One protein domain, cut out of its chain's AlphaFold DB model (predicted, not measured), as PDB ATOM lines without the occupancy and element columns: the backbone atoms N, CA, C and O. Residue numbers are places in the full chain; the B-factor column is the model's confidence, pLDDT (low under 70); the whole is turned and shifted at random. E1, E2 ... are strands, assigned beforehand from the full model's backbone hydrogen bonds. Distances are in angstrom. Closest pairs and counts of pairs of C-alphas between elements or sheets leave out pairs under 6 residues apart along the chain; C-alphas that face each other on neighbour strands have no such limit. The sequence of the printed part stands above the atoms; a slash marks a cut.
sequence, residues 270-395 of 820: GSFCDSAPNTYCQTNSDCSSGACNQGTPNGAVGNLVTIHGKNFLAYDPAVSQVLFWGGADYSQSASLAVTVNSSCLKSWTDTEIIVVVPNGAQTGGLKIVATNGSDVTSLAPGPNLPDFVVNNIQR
ATOM      1  N   GLY A 270       2.963  66.410  88.696       88.38
ATOM      2  CA  GLY A 270       2.285  67.003  89.844       88.38
ATOM      3  C   GLY A 270       1.459  68.261  89.560       88.38
ATOM      4  O   GLY A 270       1.056  68.547  88.430       88.38
ATOM      5  N   SER A 271       1.197  69.017  90.623       88.94
ATOM      6  CA  SER A 271       0.339  70.206  90.657       88.94
ATOM      7  C   SER A 271      -1.133  69.952  90.309       88.94
ATOM      8  O   SER A 271      -1.769  70.778  89.652       88.94
ATOM      9  N   PHE A 272      -1.683  68.815  90.738       93.38
ATOM     10  CA  PHE A 272      -3.116  68.526  90.655       93.38
ATOM     11  C   PHE A 272      -3.610  67.750  91.880       93.38
ATOM     12  O   PHE A 272      -2.835  67.052  92.529       93.38
ATOM     13  N   CYS A 273      -4.894  67.864  92.206       94.56
ATOM     14  CA  CYS A 273      -5.484  67.135  93.330       94.56
ATOM     15  C   CYS A 273      -5.798  65.682  92.952       94.56
ATOM     16  O   CYS A 273      -6.510  65.453  91.975       94.56
ATOM     17  N   ASP A 274      -5.364  64.702  93.754       92.56
ATOM     18  CA  ASP A 274      -5.582  63.271  93.455       92.56
ATOM     19  C   ASP A 274      -7.071  62.912  93.288       92.56
ATOM     20  O   ASP A 274      -7.451  62.112  92.436       92.56
ATOM     21  N   SER A 275      -7.937  63.539  94.086       91.19
ATOM     22  CA  SER A 275      -9.393  63.340  94.047       91.19
ATOM     23  C   SER A 275     -10.093  64.119  92.924       91.19
ATOM     24  O   SER A 275     -11.246  63.835  92.595       91.19
ATOM     25  N   ALA A 276      -9.416  65.117  92.350       93.25
ATOM     26  CA  ALA A 276      -9.946  66.027  91.345       93.25
ATOM     27  C   ALA A 276      -8.834  66.412  90.351       93.25
ATOM     28  O   ALA A 276      -8.304  67.522  90.426       93.25
ATOM     29  N   PRO A 277      -8.497  65.533  89.384       92.81
ATOM     30  CA  PRO A 277      -7.326  65.710  88.515       92.81
ATOM     31  C   PRO A 277      -7.323  66.964  87.633       92.81
ATOM     32  O   PRO A 277      -6.288  67.347  87.096       92.81
ATOM     33  N   ASN A 278      -8.479  67.618  87.487       94.44
ATOM     34  CA  ASN A 278      -8.643  68.875  86.755       94.44
ATOM     35  C   ASN A 278      -8.399  70.128  87.610       94.44
ATOM     36  O   ASN A 278      -8.444  71.238  87.082       94.44
ATOM     37  N   THR A 279      -8.172  69.965  88.911       93.62
ATOM     38  CA  THR A 279      -7.965  71.060  89.857       93.62
ATOM     39  C   THR A 279      -6.479  71.214  90.133       93.62
ATOM     40  O   THR A 279      -5.842  70.289  90.635       93.62
ATOM     41  N   TYR A 280      -5.939  72.390  89.816       91.94
ATOM     42  CA  TYR A 280      -4.565  72.760  90.144       91.94
ATOM     43  C   TYR A 280      -4.389  72.971  91.652       91.94
ATOM     44  O   TYR A 280      -5.252  73.557  92.303       91.94
ATOM     45  N   CYS A 281      -3.247  72.539  92.179       90.81
ATOM     46  CA  CYS A 281      -2.861  72.739  93.572       90.81
ATOM     47  C   CYS A 281      -1.356  72.991  93.690       90.81
ATOM     48  O   CYS A 281      -0.566  72.507  92.878       90.81
ATOM     49  N   GLN A 282      -0.957  73.719  94.731       87.56
ATOM     50  CA  GLN A 282       0.439  73.853  95.160       87.56
ATOM     51  C   GLN A 282       0.682  73.106  96.472       87.56
ATOM     52  O   GLN A 282       1.749  72.539  96.693       87.56
ATOM     53  N   THR A 283      -0.331  73.082  97.329       89.00
ATOM     54  CA  THR A 283      -0.320  72.500  98.665       89.00
ATOM     55  C   THR A 283      -1.579  71.666  98.881       89.00
ATOM     56  O   THR A 283      -2.572  71.805  98.165       89.00
ATOM     57  N   ASN A 284      -1.578  70.818  99.911       91.44
ATOM     58  CA  ASN A 284      -2.752  70.003 100.245       91.44
ATOM     59  C   ASN A 284      -3.994  70.849 100.579       91.44
ATOM     60  O   ASN A 284      -5.108  70.374 100.394       91.44
ATOM     61  N   SER A 285      -3.825  72.095 101.041       92.06
ATOM     62  CA  SER A 285      -4.946  72.995 101.339       92.06
ATOM     63  C   SER A 285      -5.679  73.512 100.103       92.06
ATOM     64  O   SER A 285      -6.815  73.964 100.231       92.06
ATOM     65  N   ASP A 286      -5.073  73.425  98.919       90.31
ATOM     66  CA  ASP A 286      -5.725  73.833  97.671       90.31
ATOM     67  C   ASP A 286      -6.728  72.773  97.176       90.31
ATOM     68  O   ASP A 286      -7.550  73.038  96.298       90.31
ATOM     69  N   CYS A 287      -6.691  71.570  97.759       91.75
ATOM     70  CA  CYS A 287      -7.571  70.465  97.417       91.75
ATOM     71  C   CYS A 287      -8.769  70.392  98.367       91.75
ATOM     72  O   CYS A 287      -8.623  70.319  99.584       91.75
ATOM     73  N   SER A 288      -9.985  70.349  97.808       89.00
ATOM     74  CA  SER A 288     -11.214  70.185  98.604       89.00
ATOM     75  C   SER A 288     -11.276  68.833  99.332       89.00
ATOM     76  O   SER A 288     -11.938  68.710 100.360       89.00
ATOM     77  N   SER A 289     -10.593  67.818  98.798       85.38
ATOM     78  CA  SER A 289     -10.339  66.516  99.422       85.38
ATOM     79  C   SER A 289      -9.104  65.870  98.773       85.38
ATOM     80  O   SER A 289      -8.790  66.174  97.623       85.38
ATOM     81  N   GLY A 290      -8.406  64.966  99.466       86.88
ATOM     82  CA  GLY A 290      -7.195  64.311  98.939       86.88
ATOM     83  C   GLY A 290      -5.918  65.153  99.060       86.88
ATOM     84  O   GLY A 290      -5.944  66.262  99.590       86.88
ATOM     85  N   ALA A 291      -4.791  64.594  98.613       92.88
ATOM     86  CA  ALA A 291      -3.498  65.270  98.626       92.88
ATOM     87  C   ALA A 291      -3.242  66.007  97.305       92.88
ATOM     88  O   ALA A 291      -3.808  65.677  96.256       92.88
ATOM     89  N   CYS A 292      -2.377  67.017  97.370       91.94
ATOM     90  CA  CYS A 292      -1.831  67.642  96.182       91.94
ATOM     91  C   CYS A 292      -0.711  66.759  95.630       91.94
ATOM     92  O   CYS A 292       0.326  66.583  96.275       91.94
ATOM     93  N   ASN A 293      -0.922  66.204  94.441       91.31
ATOM     94  CA  ASN A 293       0.033  65.330  93.786       91.31
ATOM     95  C   ASN A 293       1.261  66.128  93.331       91.31
ATOM     96  O   ASN A 293       1.126  67.178  92.703       91.31
ATOM     97  N   GLN A 294       2.462  65.620  93.611       84.25
ATOM     98  CA  GLN A 294       3.729  66.272  93.246       84.25
ATOM     99  C   GLN A 294       4.613  65.420  92.319       84.25
ATOM    100  O   GLN A 294       5.685  65.872  91.932       84.25
ATOM    101  N   GLY A 295       4.198  64.199  91.965       85.31
ATOM    102  CA  GLY A 295       5.082  63.217  91.317       85.31
ATOM    103  C   GLY A 295       4.502  62.498  90.101       85.31
ATOM    104  O   GLY A 295       5.236  61.796  89.419       85.31
ATOM    105  N   THR A 296       3.211  62.653  89.803       92.12
ATOM    106  CA  THR A 296       2.558  61.962  88.679       92.12
ATOM    107  C   THR A 296       2.559  62.826  87.410       92.12
ATOM    108  O   THR A 296       2.122  63.986  87.471       92.12
ATOM    109  N   PRO A 297       3.015  62.299  86.257       93.62
ATOM    110  CA  PRO A 297       2.963  63.006  84.980       93.62
ATOM    111  C   PRO A 297       1.535  63.379  84.586       93.62
ATOM    112  O   PRO A 297       0.616  62.570  84.715       93.62
ATOM    113  N   ASN A 298       1.322  64.608  84.117       95.19
ATOM    114  CA  ASN A 298      -0.007  65.049  83.695       95.19
ATOM    115  C   ASN A 298       0.025  66.193  82.685       95.19
ATOM    116  O   ASN A 298       0.984  66.960  82.602       95.19
ATOM    117  N   GLY A 299      -1.083  66.372  81.972       95.62
ATOM    118  CA  GLY A 299      -1.256  67.527  81.109       95.62
ATOM    119  C   GLY A 299      -2.586  67.557  80.377       95.62
ATOM    120  O   GLY A 299      -3.244  66.537  80.174       95.62
ATOM    121  N   ALA A 300      -2.951  68.762  79.952       96.56
ATOM    122  CA  ALA A 300      -4.092  69.003  79.093       96.56
ATOM    123  C   ALA A 300      -3.730  68.923  77.617       96.56
ATOM    124  O   ALA A 300      -2.578  69.126  77.234       96.56
ATOM    125  N   VAL A 301      -4.744  68.688  76.781       96.50
ATOM    126  CA  VAL A 301      -4.617  68.753  75.319       96.50
ATOM    127  C   VAL A 301      -3.939  70.067  74.917       96.50
ATOM    128  O   VAL A 301      -4.347  71.147  75.352       96.50
ATOM    129  N   GLY A 302      -2.890  69.963  74.097       95.50
ATOM    130  CA  GLY A 302      -2.069  71.095  73.664       95.50
ATOM    131  C   GLY A 302      -0.903  71.470  74.588       95.50
ATOM    132  O   GLY A 302      -0.096  72.312  74.197       95.50
ATOM    133  N   ASN A 303      -0.770  70.874  75.779       96.44
ATOM    134  CA  ASN A 303       0.444  71.029  76.587       96.44
ATOM    135  C   ASN A 303       1.620  70.283  75.942       96.44
ATOM    136  O   ASN A 303       1.429  69.269  75.264       96.44
ATOM    137  N   LEU A 304       2.836  70.768  76.202       97.25
ATOM    138  CA  LEU A 304       4.059  70.039  75.881       97.25
ATOM    139  C   LEU A 304       4.398  69.054  77.001       97.25
ATOM    140  O   LEU A 304       4.260  69.373  78.183       97.25
ATOM    141  N   VAL A 305       4.848  67.869  76.601       96.81
ATOM    142  CA  VAL A 305       5.322  66.791  77.470       96.81
ATOM    143  C   VAL A 305       6.729  66.432  77.024       96.81
ATOM    144  O   VAL A 305       6.937  66.156  75.842       96.81
ATOM    145  N   THR A 306       7.676  66.429  77.960       95.69
ATOM    146  CA  THR A 306       9.032  65.920  77.722       95.69
ATOM    147  C   THR A 306       9.145  64.518  78.283       95.69
ATOM    148  O   THR A 306       8.877  64.302  79.466       95.69
ATOM    149  N   ILE A 307       9.584  63.589  77.447       95.38
ATOM    150  CA  ILE A 307       9.931  62.229  77.824       95.38
ATOM    151  C   ILE A 307      11.453  62.123  77.811       95.38
ATOM    152  O   ILE A 307      12.084  62.330  76.777       95.38
ATOM    153  N   HIS A 308      12.016  61.834  78.976       87.06
ATOM    154  CA  HIS A 308      13.440  61.627  79.201       87.06
ATOM    155  C   HIS A 308      13.735  60.136  79.209       87.06
ATOM    156  O   HIS A 308      12.958  59.345  79.754       87.06
ATOM    157  N   GLY A 309      14.864  59.748  78.640       85.88
ATOM    158  CA  GLY A 309      15.241  58.350  78.565       85.88
ATOM    159  C   GLY A 309      16.562  58.127  77.862       85.88
ATOM    160  O   GLY A 309      17.440  58.991  77.870       85.88
ATOM    161  N   LYS A 310      16.716  56.928  77.308       84.25
ATOM    162  CA  LYS A 310      17.946  56.452  76.673       84.25
ATOM    163  C   LYS A 310      17.616  55.567  75.481       84.25
ATOM    164  O   LYS A 310      16.578  54.901  75.462       84.25
ATOM    165  N   ASN A 311      18.549  55.497  74.532       87.44
ATOM    166  CA  ASN A 311      18.482  54.615  73.368       87.44
ATOM    167  C   ASN A 311      17.237  54.864  72.495       87.44
ATOM    168  O   ASN A 311      16.680  53.920  71.930       87.44
ATOM    169  N   PHE A 312      16.755  56.109  72.403       91.19
ATOM    170  CA  PHE A 312      15.642  56.459  71.511       91.19
ATOM    171  C   PHE A 312      16.043  56.472  70.035       91.19
ATOM    172  O   PHE A 312      15.176  56.407  69.160       91.19
ATOM    173  N   LEU A 313      17.349  56.532  69.773       91.31
ATOM    174  CA  LEU A 313      17.979  56.626  68.468       91.31
ATOM    175  C   LEU A 313      17.513  57.846  67.664       91.31
ATOM    176  O   LEU A 313      16.686  58.663  68.083       91.31
ATOM    177  N   ALA A 314      18.101  58.009  66.481       91.19
ATOM    178  CA  ALA A 314      17.691  59.054  65.559       91.19
ATOM    179  C   ALA A 314      16.234  58.849  65.116       91.19
ATOM    180  O   ALA A 314      15.795  57.726  64.865       91.19
ATOM    181  N   TYR A 315      15.501  59.954  64.982       93.06
ATOM    182  CA  TYR A 315      14.117  59.940  64.523       93.06
ATOM    183  C   TYR A 315      14.004  59.358  63.106       93.06
ATOM    184  O   TYR A 315      14.571  59.908  62.159       93.06
ATOM    185  N   ASP A 316      13.222  58.289  62.955       94.06
ATOM    186  CA  ASP A 316      12.837  57.716  61.667       94.06
ATOM    187  C   ASP A 316      11.345  57.994  61.411       94.06
ATOM    188  O   ASP A 316      10.495  57.439  62.108       94.06
ATOM    189  N   PRO A 317      10.973  58.803  60.402       90.44
ATOM    190  CA  PRO A 317       9.574  59.131  60.132       90.44
ATOM    191  C   PRO A 317       8.703  57.921  59.756       90.44
ATOM    192  O   PRO A 317       7.477  58.033  59.785       90.44
ATOM    193  N   ALA A 318       9.295  56.781  59.381       93.31
ATOM    194  CA  ALA A 318       8.560  55.558  59.074       93.31
ATOM    195  C   ALA A 318       8.226  54.716  60.318       93.31
ATOM    196  O   ALA A 318       7.332  53.870  60.245       93.31
ATOM    197  N   VAL A 319       8.930  54.922  61.440       94.00
ATOM    198  CA  VAL A 319       8.854  54.044  62.624       94.00
ATOM    199  C   VAL A 319       8.658  54.816  63.927       94.00
ATOM    200  O   VAL A 319       7.843  54.409  64.757       94.00
ATOM    201  N   SER A 320       9.393  55.911  64.123       96.19
ATOM    202  CA  SER A 320       9.454  56.655  65.378       96.19
ATOM    203  C   SER A 320       8.128  57.342  65.703       96.19
ATOM    204  O   SER A 320       7.653  58.207  64.962       96.19
ATOM    205  N   GLN A 321       7.540  56.991  66.846       95.75
ATOM    206  CA  GLN A 321       6.262  57.542  67.302       95.75
ATOM    207  C   GLN A 321       6.135  57.526  68.825       95.75
ATOM    208  O   GLN A 321       6.687  56.663  69.508       95.75
ATOM    209  N   VAL A 322       5.327  58.454  69.341       97.00
ATOM    210  CA  VAL A 322       4.870  58.471  70.736       97.00
ATOM    211  C   VAL A 322       3.358  58.291  70.761       97.00
ATOM    212  O   VAL A 322       2.626  58.931  70.000       97.00
ATOM    213  N   LEU A 323       2.890  57.412  71.641       95.75
ATOM    214  CA  LEU A 323       1.496  57.016  71.770       95.75
ATOM    215  C   LEU A 323       1.032  57.230  73.216       95.75
ATOM    216  O   LEU A 323       1.627  56.700  74.152       95.75
ATOM    217  N   PHE A 324      -0.075  57.949  73.385       95.56
ATOM    218  CA  PHE A 324      -0.858  57.931  74.619       95.56
ATOM    219  C   PHE A 324      -1.633  56.617  74.644       95.56
ATOM    220  O   PHE A 324      -2.550  56.418  73.841       95.56
ATOM    221  N   TRP A 325      -1.195  55.692  75.491       89.69
ATOM    222  CA  TRP A 325      -1.564  54.286  75.459       89.69
ATOM    223  C   TRP A 325      -2.473  53.941  76.643       89.69
ATOM    224  O   TRP A 325      -2.051  53.906  77.794       89.69
ATOM    225  N   GLY A 326      -3.744  53.670  76.349       83.00
ATOM    226  CA  GLY A 326      -4.767  53.314  77.342       83.00
ATOM    227  C   GLY A 326      -4.961  51.803  77.503       83.00
ATOM    228  O   GLY A 326      -5.976  51.376  78.046       83.00
ATOM    229  N   GLY A 327      -4.042  50.990  76.973       81.12
ATOM    230  CA  GLY A 327      -4.153  49.531  76.919       81.12
ATOM    231  C   GLY A 327      -4.136  48.975  75.492       81.12
ATOM    232  O   GLY A 327      -3.953  49.699  74.515       81.12
ATOM    233  N   ALA A 328      -4.335  47.660  75.356       77.50
ATOM    234  CA  ALA A 328      -4.294  46.968  74.059       77.50
ATOM    235  C   ALA A 328      -5.315  47.511  73.038       77.50
ATOM    236  O   ALA A 328      -5.053  47.479  71.837       77.50
ATOM    237  N   ASP A 329      -6.440  48.043  73.521       82.94
ATOM    238  CA  ASP A 329      -7.566  48.485  72.694       82.94
ATOM    239  C   ASP A 329      -7.548  49.987  72.372       82.94
ATOM    240  O   ASP A 329      -8.393  50.464  71.611       82.94
ATOM    241  N   TYR A 330      -6.613  50.755  72.946       89.56
ATOM    242  CA  TYR A 330      -6.588  52.204  72.779       89.56
ATOM    243  C   TYR A 330      -5.169  52.778  72.705       89.56
ATOM    244  O   TYR A 330      -4.366  52.670  73.634       89.56
ATOM    245  N   SER A 331      -4.893  53.489  71.613       91.50
ATOM    246  CA  SER A 331      -3.688  54.300  71.459       91.50
ATOM    247  C   SER A 331      -3.976  55.548  70.636       91.50
ATOM    248  O   SER A 331      -4.567  55.446  69.559       91.50
ATOM    249  N   GLN A 332      -3.489  56.698  71.092       96.06
ATOM    250  CA  GLN A 332      -3.562  57.955  70.352       96.06
ATOM    251  C   GLN A 332      -2.158  58.482  70.057       96.06
ATOM    252  O   GLN A 332      -1.365  58.704  70.969       96.06
ATOM    253  N   SER A 333      -1.858  58.706  68.776       95.00
ATOM    254  CA  SER A 333      -0.561  59.235  68.345       95.00
ATOM    255  C   SER A 333      -0.412  60.714  68.688       95.00
ATOM    256  O   SER A 333      -1.338  61.505  68.471       95.00
ATOM    257  N   ALA A 334       0.752  61.059  69.236       96.88
ATOM    258  CA  ALA A 334       1.153  62.413  69.575       96.88
ATOM    259  C   ALA A 334       2.042  63.009  68.478       96.88
ATOM    260  O   ALA A 334       2.886  62.330  67.895       96.88
ATOM    261  N   SER A 335       1.869  64.303  68.213       95.81
ATOM    262  CA  SER A 335       2.742  65.043  67.297       95.81
ATOM    263  C   SER A 335       3.943  65.622  68.046       95.81
ATOM    264  O   SER A 335       3.811  66.042  69.197       95.81
ATOM    265  N   LEU A 336       5.104  65.682  67.390       96.25
ATOM    266  CA  LEU A 336       6.302  66.341  67.928       96.25
ATOM    267  C   LEU A 336       6.068  67.846  68.125       96.25
ATOM    268  O   LEU A 336       5.303  68.461  67.376       96.25
ATOM    269  N   ALA A 337       6.774  68.466  69.073       95.69
ATOM    270  CA  ALA A 337       6.624  69.894  69.377       95.69
ATOM    271  C   ALA A 337       6.907  70.825  68.177       95.69
ATOM    272  O   ALA A 337       6.286  71.882  68.059       95.69
ATOM    273  N   VAL A 338       7.749  70.407  67.222       94.12
ATOM    274  CA  VAL A 338       7.991  71.139  65.960       94.12
ATOM    275  C   VAL A 338       6.713  71.432  65.160       94.12
ATOM    276  O   VAL A 338       6.650  72.411  64.423       94.12
ATOM    277  N   THR A 339       5.662  70.621  65.331       92.69
ATOM    278  CA  THR A 339       4.374  70.805  64.636       92.69
ATOM    279  C   THR A 339       3.559  71.986  65.161       92.69
ATOM    280  O   THR A 339       2.747  72.542  64.423       92.69
ATOM    281  N   VAL A 340       3.783  72.392  66.414       93.06
ATOM    282  CA  VAL A 340       3.088  73.517  67.065       93.06
ATOM    283  C   VAL A 340       3.969  74.755  67.195       93.06
ATOM    284  O   VAL A 340       3.448  75.864  67.282       93.06
ATOM    285  N   ASN A 341       5.292  74.596  67.142       93.62
ATOM    286  CA  ASN A 341       6.235  75.694  66.968       93.62
ATOM    287  C   ASN A 341       7.412  75.239  66.087       93.62
ATOM    288  O   ASN A 341       8.269  74.465  66.502       93.62
ATOM    289  N   SER A 342       7.474  75.780  64.866       92.94
ATOM    290  CA  SER A 342       8.487  75.430  63.856       92.94
ATOM    291  C   SER A 342       9.944  75.692  64.268       92.94
ATOM    292  O   SER A 342      10.853  75.163  63.637       92.94
ATOM    293  N   SER A 343      10.179  76.475  65.326       91.25
ATOM    294  CA  SER A 343      11.520  76.718  65.874       91.25
ATOM    295  C   SER A 343      12.007  75.607  66.818       91.25
ATOM    296  O   SER A 343      13.170  75.619  67.200       91.25
ATOM    297  N   CYS A 344      11.156  74.639  67.178       90.12
ATOM    298  CA  CYS A 344      11.497  73.490  68.026       90.12
ATOM    299  C   CYS A 344      12.214  72.381  67.232       90.12
ATOM    300  O   CYS A 344      11.721  71.254  67.119       90.12
ATOM    301  N   LEU A 345      13.364  72.694  66.635       85.44
ATOM    302  CA  LEU A 345      14.034  71.820  65.662       85.44
ATOM    303  C   LEU A 345      14.546  70.503  66.268       85.44
ATOM    304  O   LEU A 345      14.697  69.522  65.545       85.44
ATOM    305  N   LYS A 346      14.786  70.463  67.586       82.19
ATOM    306  CA  LYS A 346      15.299  69.291  68.319       82.19
ATOM    307  C   LYS A 346      14.232  68.630  69.206       82.19
ATOM    308  O   LYS A 346      14.486  68.319  70.357       82.19
ATOM    309  N   SER A 347      13.027  68.412  68.669       89.19
ATOM    310  CA  SER A 347      11.922  67.770  69.415       89.19
ATOM    311  C   SER A 347      12.099  66.255  69.635       89.19
ATOM    312  O   SER A 347      11.302  65.655  70.350       89.19
ATOM    313  N   TRP A 348      13.086  65.624  68.992       93.44
ATOM    314  CA  TRP A 348      13.455  64.221  69.196       93.44
ATOM    315  C   TRP A 348      14.974  64.097  69.188       93.44
ATOM    316  O   TRP A 348      15.637  64.500  68.230       93.44
ATOM    317  N   THR A 349      15.510  63.518  70.251       90.44
ATOM    318  CA  THR A 349      16.921  63.184  70.434       90.44
ATOM    319  C   THR A 349      17.020  61.778  71.022       90.44
ATOM    320  O   THR A 349      15.998  61.172  71.339       90.44
ATOM    321  N   ASP A 350      18.235  61.253  71.174       85.50
ATOM    322  CA  ASP A 350      18.439  59.921  71.756       85.50
ATOM    323  C   ASP A 350      18.030  59.828  73.242       85.50
ATOM    324  O   ASP A 350      17.720  58.740  73.726       85.50
ATOM    325  N   THR A 351      17.988  60.963  73.952       83.94
ATOM    326  CA  THR A 351      17.728  61.025  75.402       83.94
ATOM    327  C   THR A 351      16.502  61.848  75.796       83.94
ATOM    328  O   THR A 351      16.025  61.752  76.925       83.94
ATOM    329  N   GLU A 352      15.969  62.658  74.883       89.50
ATOM    330  CA  GLU A 352      14.866  63.581  75.150       89.50
ATOM    331  C   GLU A 352      13.917  63.662  73.945       89.50
ATOM    332  O   GLU A 352      14.341  63.903  72.810       89.50
ATOM    333  N   ILE A 353      12.618  63.481  74.189       95.44
ATOM    334  CA  ILE A 353      11.554  63.600  73.185       95.44
ATOM    335  C   ILE A 353      10.471  64.538  73.705       95.44
ATOM    336  O   ILE A 353       9.994  64.393  74.827       95.44
ATOM    337  N   ILE A 354      10.031  65.475  72.869       97.12
ATOM    338  CA  ILE A 354       9.063  66.502  73.247       97.12
ATOM    339  C   ILE A 354       7.858  66.422  72.316       97.12
ATOM    340  O   ILE A 354       7.947  66.668  71.107       97.12
ATOM    341  N   VAL A 355       6.707  66.096  72.897       97.75
ATOM    342  CA  VAL A 355       5.443  65.911  72.178       97.75
ATOM    343  C   VAL A 355       4.346  66.809  72.711       97.75
ATOM    344  O   VAL A 355       4.406  67.321  73.828       97.75
ATOM    345  N   VAL A 356       3.314  66.982  71.898       97.31
ATOM    346  CA  VAL A 356       2.093  67.693  72.266       97.31
ATOM    347  C   VAL A 356       1.039  66.677  72.681       97.31
ATOM    348  O   VAL A 356       0.805  65.715  71.948       97.31
ATOM    349  N   VAL A 357       0.360  66.907  73.809       97.50
ATOM    350  CA  VAL A 357      -0.796  66.083  74.208       97.50
ATOM    351  C   VAL A 357      -1.877  66.180  73.117       97.50
ATOM    352  O   VAL A 357      -2.411  67.277  72.896       97.50
ATOM    353  N   PRO A 358      -2.207  65.078  72.415       97.06
ATOM    354  CA  PRO A 358      -3.102  65.110  71.268       97.06
ATOM    355  C   PRO A 358      -4.567  65.214  71.695       97.06
ATOM    356  O   PRO A 358      -4.957  64.820  72.796       97.06
ATOM    357  N   ASN A 359      -5.414  65.709  70.789       95.81
ATOM    358  CA  ASN A 359      -6.855  65.662  71.004       95.81
ATOM    359  C   ASN A 359      -7.328  64.204  71.100       95.81
ATOM    360  O   ASN A 359      -6.924  63.362  70.299       95.81
ATOM    361  N   GLY A 360      -8.203  63.928  72.063       92.75
ATOM    362  CA  GLY A 360      -8.729  62.592  72.318       92.75
ATOM    363  C   GLY A 360      -7.888  61.735  73.259       92.75
ATOM    364  O   GLY A 360      -8.393  60.681  73.619       92.75
ATOM    365  N   ALA A 361      -6.689  62.174  73.681       95.00
ATOM    366  CA  ALA A 361      -5.825  61.438  74.610       95.00
ATOM    367  C   ALA A 361      -6.569  60.984  75.880       95.00
ATOM    368  O   ALA A 361      -7.396  61.715  76.428       95.00
ATOM    369  N   GLN A 362      -6.232  59.790  76.367       92.56
ATOM    370  CA  GLN A 362      -6.773  59.211  77.598       92.56
ATOM    371  C   GLN A 362      -5.665  59.011  78.633       92.56
ATOM    372  O   GLN A 362      -4.498  58.861  78.270       92.56
ATOM    373  N   THR A 363      -6.042  59.010  79.913       94.00
ATOM    374  CA  THR A 363      -5.140  58.647  81.016       94.00
ATOM    375  C   THR A 363      -4.668  57.204  80.852       94.00
ATOM    376  O   THR A 363      -5.491  56.317  80.630       94.00
ATOM    377  N   GLY A 364      -3.361  56.979  80.970       93.44
ATOM    378  CA  GLY A 364      -2.730  55.674  80.774       93.44
ATOM    379  C   GLY A 364      -1.221  55.790  80.566       93.44
ATOM    380  O   GLY A 364      -0.634  56.855  80.769       93.44
ATOM    381  N   GLY A 365      -0.586  54.699  80.151       92.50
ATOM    382  CA  GLY A 365       0.848  54.675  79.881       92.50
ATOM    383  C   GLY A 365       1.237  55.537  78.676       92.50
ATOM    384  O   GLY A 365       0.453  55.756  77.750       92.50
ATOM    385  N   LEU A 366       2.480  56.007  78.652       94.81
ATOM    386  CA  LEU A 366       3.078  56.580  77.447       94.81
ATOM    387  C   LEU A 366       3.960  55.530  76.794       94.81
ATOM    388  O   LEU A 366       4.854  54.991  77.441       94.81
ATOM    389  N   LYS A 367       3.701  55.247  75.517       95.12
ATOM    390  CA  LYS A 367       4.465  54.292  74.721       95.12
ATOM    391  C   LYS A 367       5.325  55.012  73.693       95.12
ATOM    392  O   LYS A 367       4.804  55.768  72.874       95.12
ATOM    393  N   ILE A 368       6.618  54.713  73.687       95.62
ATOM    394  CA  ILE A 368       7.552  55.120  72.634       95.62
ATOM    395  C   ILE A 368       7.806  53.930  71.724       95.62
ATOM    396  O   ILE A 368       7.980  52.808  72.193       95.62
ATOM    397  N   VAL A 369       7.842  54.175  70.420       95.44
ATOM    398  CA  VAL A 369       8.347  53.227  69.426       95.44
ATOM    399  C   VAL A 369       9.501  53.899  68.698       95.44
ATOM    400  O   VAL A 369       9.362  55.029  68.234       95.44
ATOM    401  N   ALA A 370      10.620  53.194  68.614       95.12
ATOM    402  CA  ALA A 370      11.832  53.570  67.905       95.12
ATOM    403  C   ALA A 370      12.285  52.397  67.016       95.12
ATOM    404  O   ALA A 370      11.677  51.323  67.009       95.12
ATOM    405  N   THR A 371      13.347  52.584  66.235       92.94
ATOM    406  CA  THR A 371      13.841  51.560  65.297       92.94
ATOM    407  C   THR A 371      14.381  50.307  65.995       92.94
ATOM    408  O   THR A 371      14.331  49.221  65.422       92.94
ATOM    409  N   ASN A 372      14.837  50.434  67.242       91.94
ATOM    410  CA  ASN A 372      15.341  49.357  68.098       91.94
ATOM    411  C   ASN A 372      14.281  48.715  69.010       91.94
ATOM    412  O   ASN A 372      14.614  47.808  69.769       91.94
ATOM    413  N   GLY A 373      13.015  49.145  68.958       93.38
ATOM    414  CA  GLY A 373      11.943  48.531  69.742       93.38
ATOM    415  C   GLY A 373      10.937  49.529  70.295       93.38
ATOM    416  O   GLY A 373      10.634  50.553  69.688       93.38
ATOM    417  N   SER A 374      10.369  49.213  71.455       93.94
ATOM    418  CA  SER A 374       9.400  50.081  72.120       93.94
ATOM    419  C   SER A 374       9.464  49.935  73.627       93.94
ATOM    420  O   SER A 374       9.754  48.843  74.108       93.94
ATOM    421  N   ASP A 375       9.067  50.985  74.330       94.25
ATOM    422  CA  ASP A 375       8.929  50.992  75.784       94.25
ATOM    423  C   ASP A 375       7.636  51.684  76.206       94.25
ATOM    424  O   ASP A 375       7.081  52.487  75.448       94.25
ATOM    425  N   VAL A 376       7.135  51.338  77.390       93.00
ATOM    426  CA  VAL A 376       5.919  51.903  77.978       93.00
ATOM    427  C   VAL A 376       6.195  52.230  79.435       93.00
ATOM    428  O   VAL A 376       6.654  51.366  80.164       93.00
ATOM    429  N   THR A 377       5.825  53.431  79.884       85.94
ATOM    430  CA  THR A 377       6.088  53.921  81.253       85.94
ATOM    431  C   THR A 377       5.744  52.940  82.382       85.94
ATOM    432  O   THR A 377       6.396  52.977  83.413       85.94
ATOM    433  N   SER A 378       4.744  52.070  82.220       81.25
ATOM    434  CA  SER A 378       4.284  51.120  83.245       81.25
ATOM    435  C   SER A 378       4.682  49.655  82.992       81.25
ATOM    436  O   SER A 378       4.197  48.757  83.683       81.25
ATOM    437  N   LEU A 379       5.552  49.381  82.011       84.94
ATOM    438  CA  LEU A 379       5.985  48.032  81.631       84.94
ATOM    439  C   LEU A 379       7.513  47.960  81.477       84.94
ATOM    440  O   LEU A 379       8.177  48.957  81.239       84.94
ATOM    441  N   ALA A 380       8.072  46.752  81.581       80.38
ATOM    442  CA  ALA A 380       9.462  46.504  81.195       80.38
ATOM    443  C   ALA A 380       9.653  46.795  79.688       80.38
ATOM    444  O   ALA A 380       8.713  46.562  78.916       80.38
ATOM    445  N   PRO A 381      10.850  47.209  79.228       77.88
ATOM    446  CA  PRO A 381      12.166  47.147  79.885       77.88
ATOM    447  C   PRO A 381      12.493  48.278  80.874       77.88
ATOM    448  O   PRO A 381      13.431  48.115  81.656       77.88
ATOM    449  N   GLY A 382      11.766  49.399  80.838       80.00
ATOM    450  CA  GLY A 382      12.047  50.564  81.676       80.00
ATOM    451  C   GLY A 382      11.636  50.426  83.151       80.00
ATOM    452  O   GLY A 382      11.071  49.408  83.570       80.00
ATOM    453  N   PRO A 383      11.946  51.441  83.982       81.19
ATOM    454  CA  PRO A 383      11.422  51.532  85.340       81.19
ATOM    455  C   PRO A 383       9.888  51.624  85.344       81.19
ATOM    456  O   PRO A 383       9.279  52.169  84.432       81.19
ATOM    457  N   ASN A 384       9.256  51.138  86.415       88.50
ATOM    458  CA  ASN A 384       7.807  51.257  86.589       88.50
ATOM    459  C   ASN A 384       7.430  52.691  87.006       88.50
ATOM    460  O   ASN A 384       7.480  53.037  88.191       88.50
ATOM    461  N   LEU A 385       7.077  53.519  86.028       88.25
ATOM    462  CA  LEU A 385       6.645  54.902  86.193       88.25
ATOM    463  C   LEU A 385       5.109  55.006  86.280       88.25
ATOM    464  O   LEU A 385       4.392  54.217  85.662       88.25
ATOM    465  N   PRO A 386       4.575  56.011  87.003       90.06
ATOM    466  CA  PRO A 386       3.140  56.272  87.033       90.06
ATOM    467  C   PRO A 386       2.575  56.586  85.643       90.06
ATOM    468  O   PRO A 386       3.212  57.279  84.846       90.06
ATOM    469  N   ASP A 387       1.343  56.144  85.394       92.06
ATOM    470  CA  ASP A 387       0.607  56.487  84.177       92.06
ATOM    471  C   ASP A 387       0.400  58.006  84.046       92.06
ATOM    472  O   ASP A 387       0.227  58.737  85.027       92.06
ATOM    473  N   PHE A 388       0.380  58.482  82.801       95.06
ATOM    474  CA  PHE A 388       0.137  59.878  82.478       95.06
ATOM    475  C   PHE A 388      -1.337  60.225  82.667       95.06
ATOM    476  O   PHE A 388      -2.220  59.613  82.065       95.06
ATOM    477  N   VAL A 389      -1.610  61.265  83.452       96.12
ATOM    478  CA  VAL A 389      -2.967  61.745  83.719       96.12
ATOM    479  C   VAL A 389      -3.348  62.849  82.737       96.12
ATOM    480  O   VAL A 389      -2.797  63.952  82.762       96.12
ATOM    481  N   VAL A 390      -4.344  62.583  81.891       95.81
ATOM    482  CA  VAL A 390      -4.926  63.612  81.022       95.81
ATOM    483  C   VAL A 390      -5.922  64.443  81.829       95.81
ATOM    484  O   VAL A 390      -6.847  63.905  82.438       95.81
ATOM    485  N   ASN A 391      -5.732  65.763  81.846       95.56
ATOM    486  CA  ASN A 391      -6.570  66.697  82.601       95.56
ATOM    487  C   ASN A 391      -6.836  68.005  81.834       95.56
ATOM    488  O   ASN A 391      -6.582  68.100  80.639       95.56
ATOM    489  N   ASN A 392      -7.368  69.022  82.516       95.38
ATOM    490  CA  ASN A 392      -7.680  70.333  81.936       95.38
ATOM    491  C   ASN A 392      -6.714  71.450  82.369       95.38
ATOM    492  O   ASN A 392      -6.972  72.628  82.107       95.38
ATOM    493  N   ILE A 393      -5.600  71.110  83.020       93.38
ATOM    494  CA  ILE A 393      -4.641  72.087  83.539       93.38
ATOM    495  C   ILE A 393      -3.733  72.569  82.404       93.38
ATOM    496  O   ILE A 393      -2.861  71.849  81.917       93.38
ATOM    497  N   GLN A 394      -3.934  73.815  81.980       92.69
ATOM    498  CA  GLN A 394      -3.129  74.460  80.943       92.69
ATOM    499  C   GLN A 394      -1.767  74.885  81.498       92.69
ATOM    500  O   GLN A 394      -1.695  75.458  82.583       92.69
ATOM    501  N   ARG A 395      -0.693  74.625  80.744       92.88
ATOM    502  CA  ARG A 395       0.685  74.941  81.153       92.88
ATOM    503  C   ARG A 395       1.422  75.738  80.071       92.88
ATOM    504  O   ARG A 395       1.114  75.559  78.887       92.88
TER     505      ARG A 395
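Overview. This is residues 270 to 395 of the 820 residues of an uncharacterized protein of Candidatus Falkowbacteria bacterium GW2011_GWA2_39_24 (UniProt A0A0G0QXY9). With little regular structure, the domain is one six-stranded sheet curled like part of a barrel, a folded sheet with E2 and E5 facing E3, E6 and E7 across hinge E4; a loop-rich head with E1 sits at one end. The 126 printed residues have no named helix and seven strands, E1 to E7, with 38 residues: all strand. The antiparallel order is E2 E5 E4 E3 E6 E7; the whole is compact, radius of gyration of the C-alphas 15.0 A, spanning 46 by 34 by 26 A.

Arrangement. E1, residues 276 to 280, pairs with no named strand. E2, residues 304 to 310, is antiparallel to E5, residues 352 to 356, with N 305 and O 355 2.9 A apart, within hydrogen-bond range. E3, residues 321 to 325, E4, residues 331 to 336, and E5 form a meander, each the antiparallel neighbour of the one before; N 332 and O 324 are 2.9 A apart, as are N 356 and O 335. E6, residues 365 to 370, is antiparallel to E3, N 323 to O 367 2.8 A, and forms a hairpin with E7, residues 373 to 376, N 368 to O 375 2.9 A. E2 to E5 and E3 to E6 are Greek keys, a meander of three strands plus one, first beside fourth.

Along the chain. E1 begins at C-alpha 276 (-9.946, 66.027, 91.345). E2 is 19.4 A long. E7 ends at C-alpha 376 (5.919, 51.903, 77.978).

Size, cuts and confidence. The C-alphas farthest apart, of Ser 285 and Ala 318, are 47.7 A apart. The printed part has no cut; the links E1 to E2 and E4 to E5 are long. No printed residue is under 70 in pLDDT.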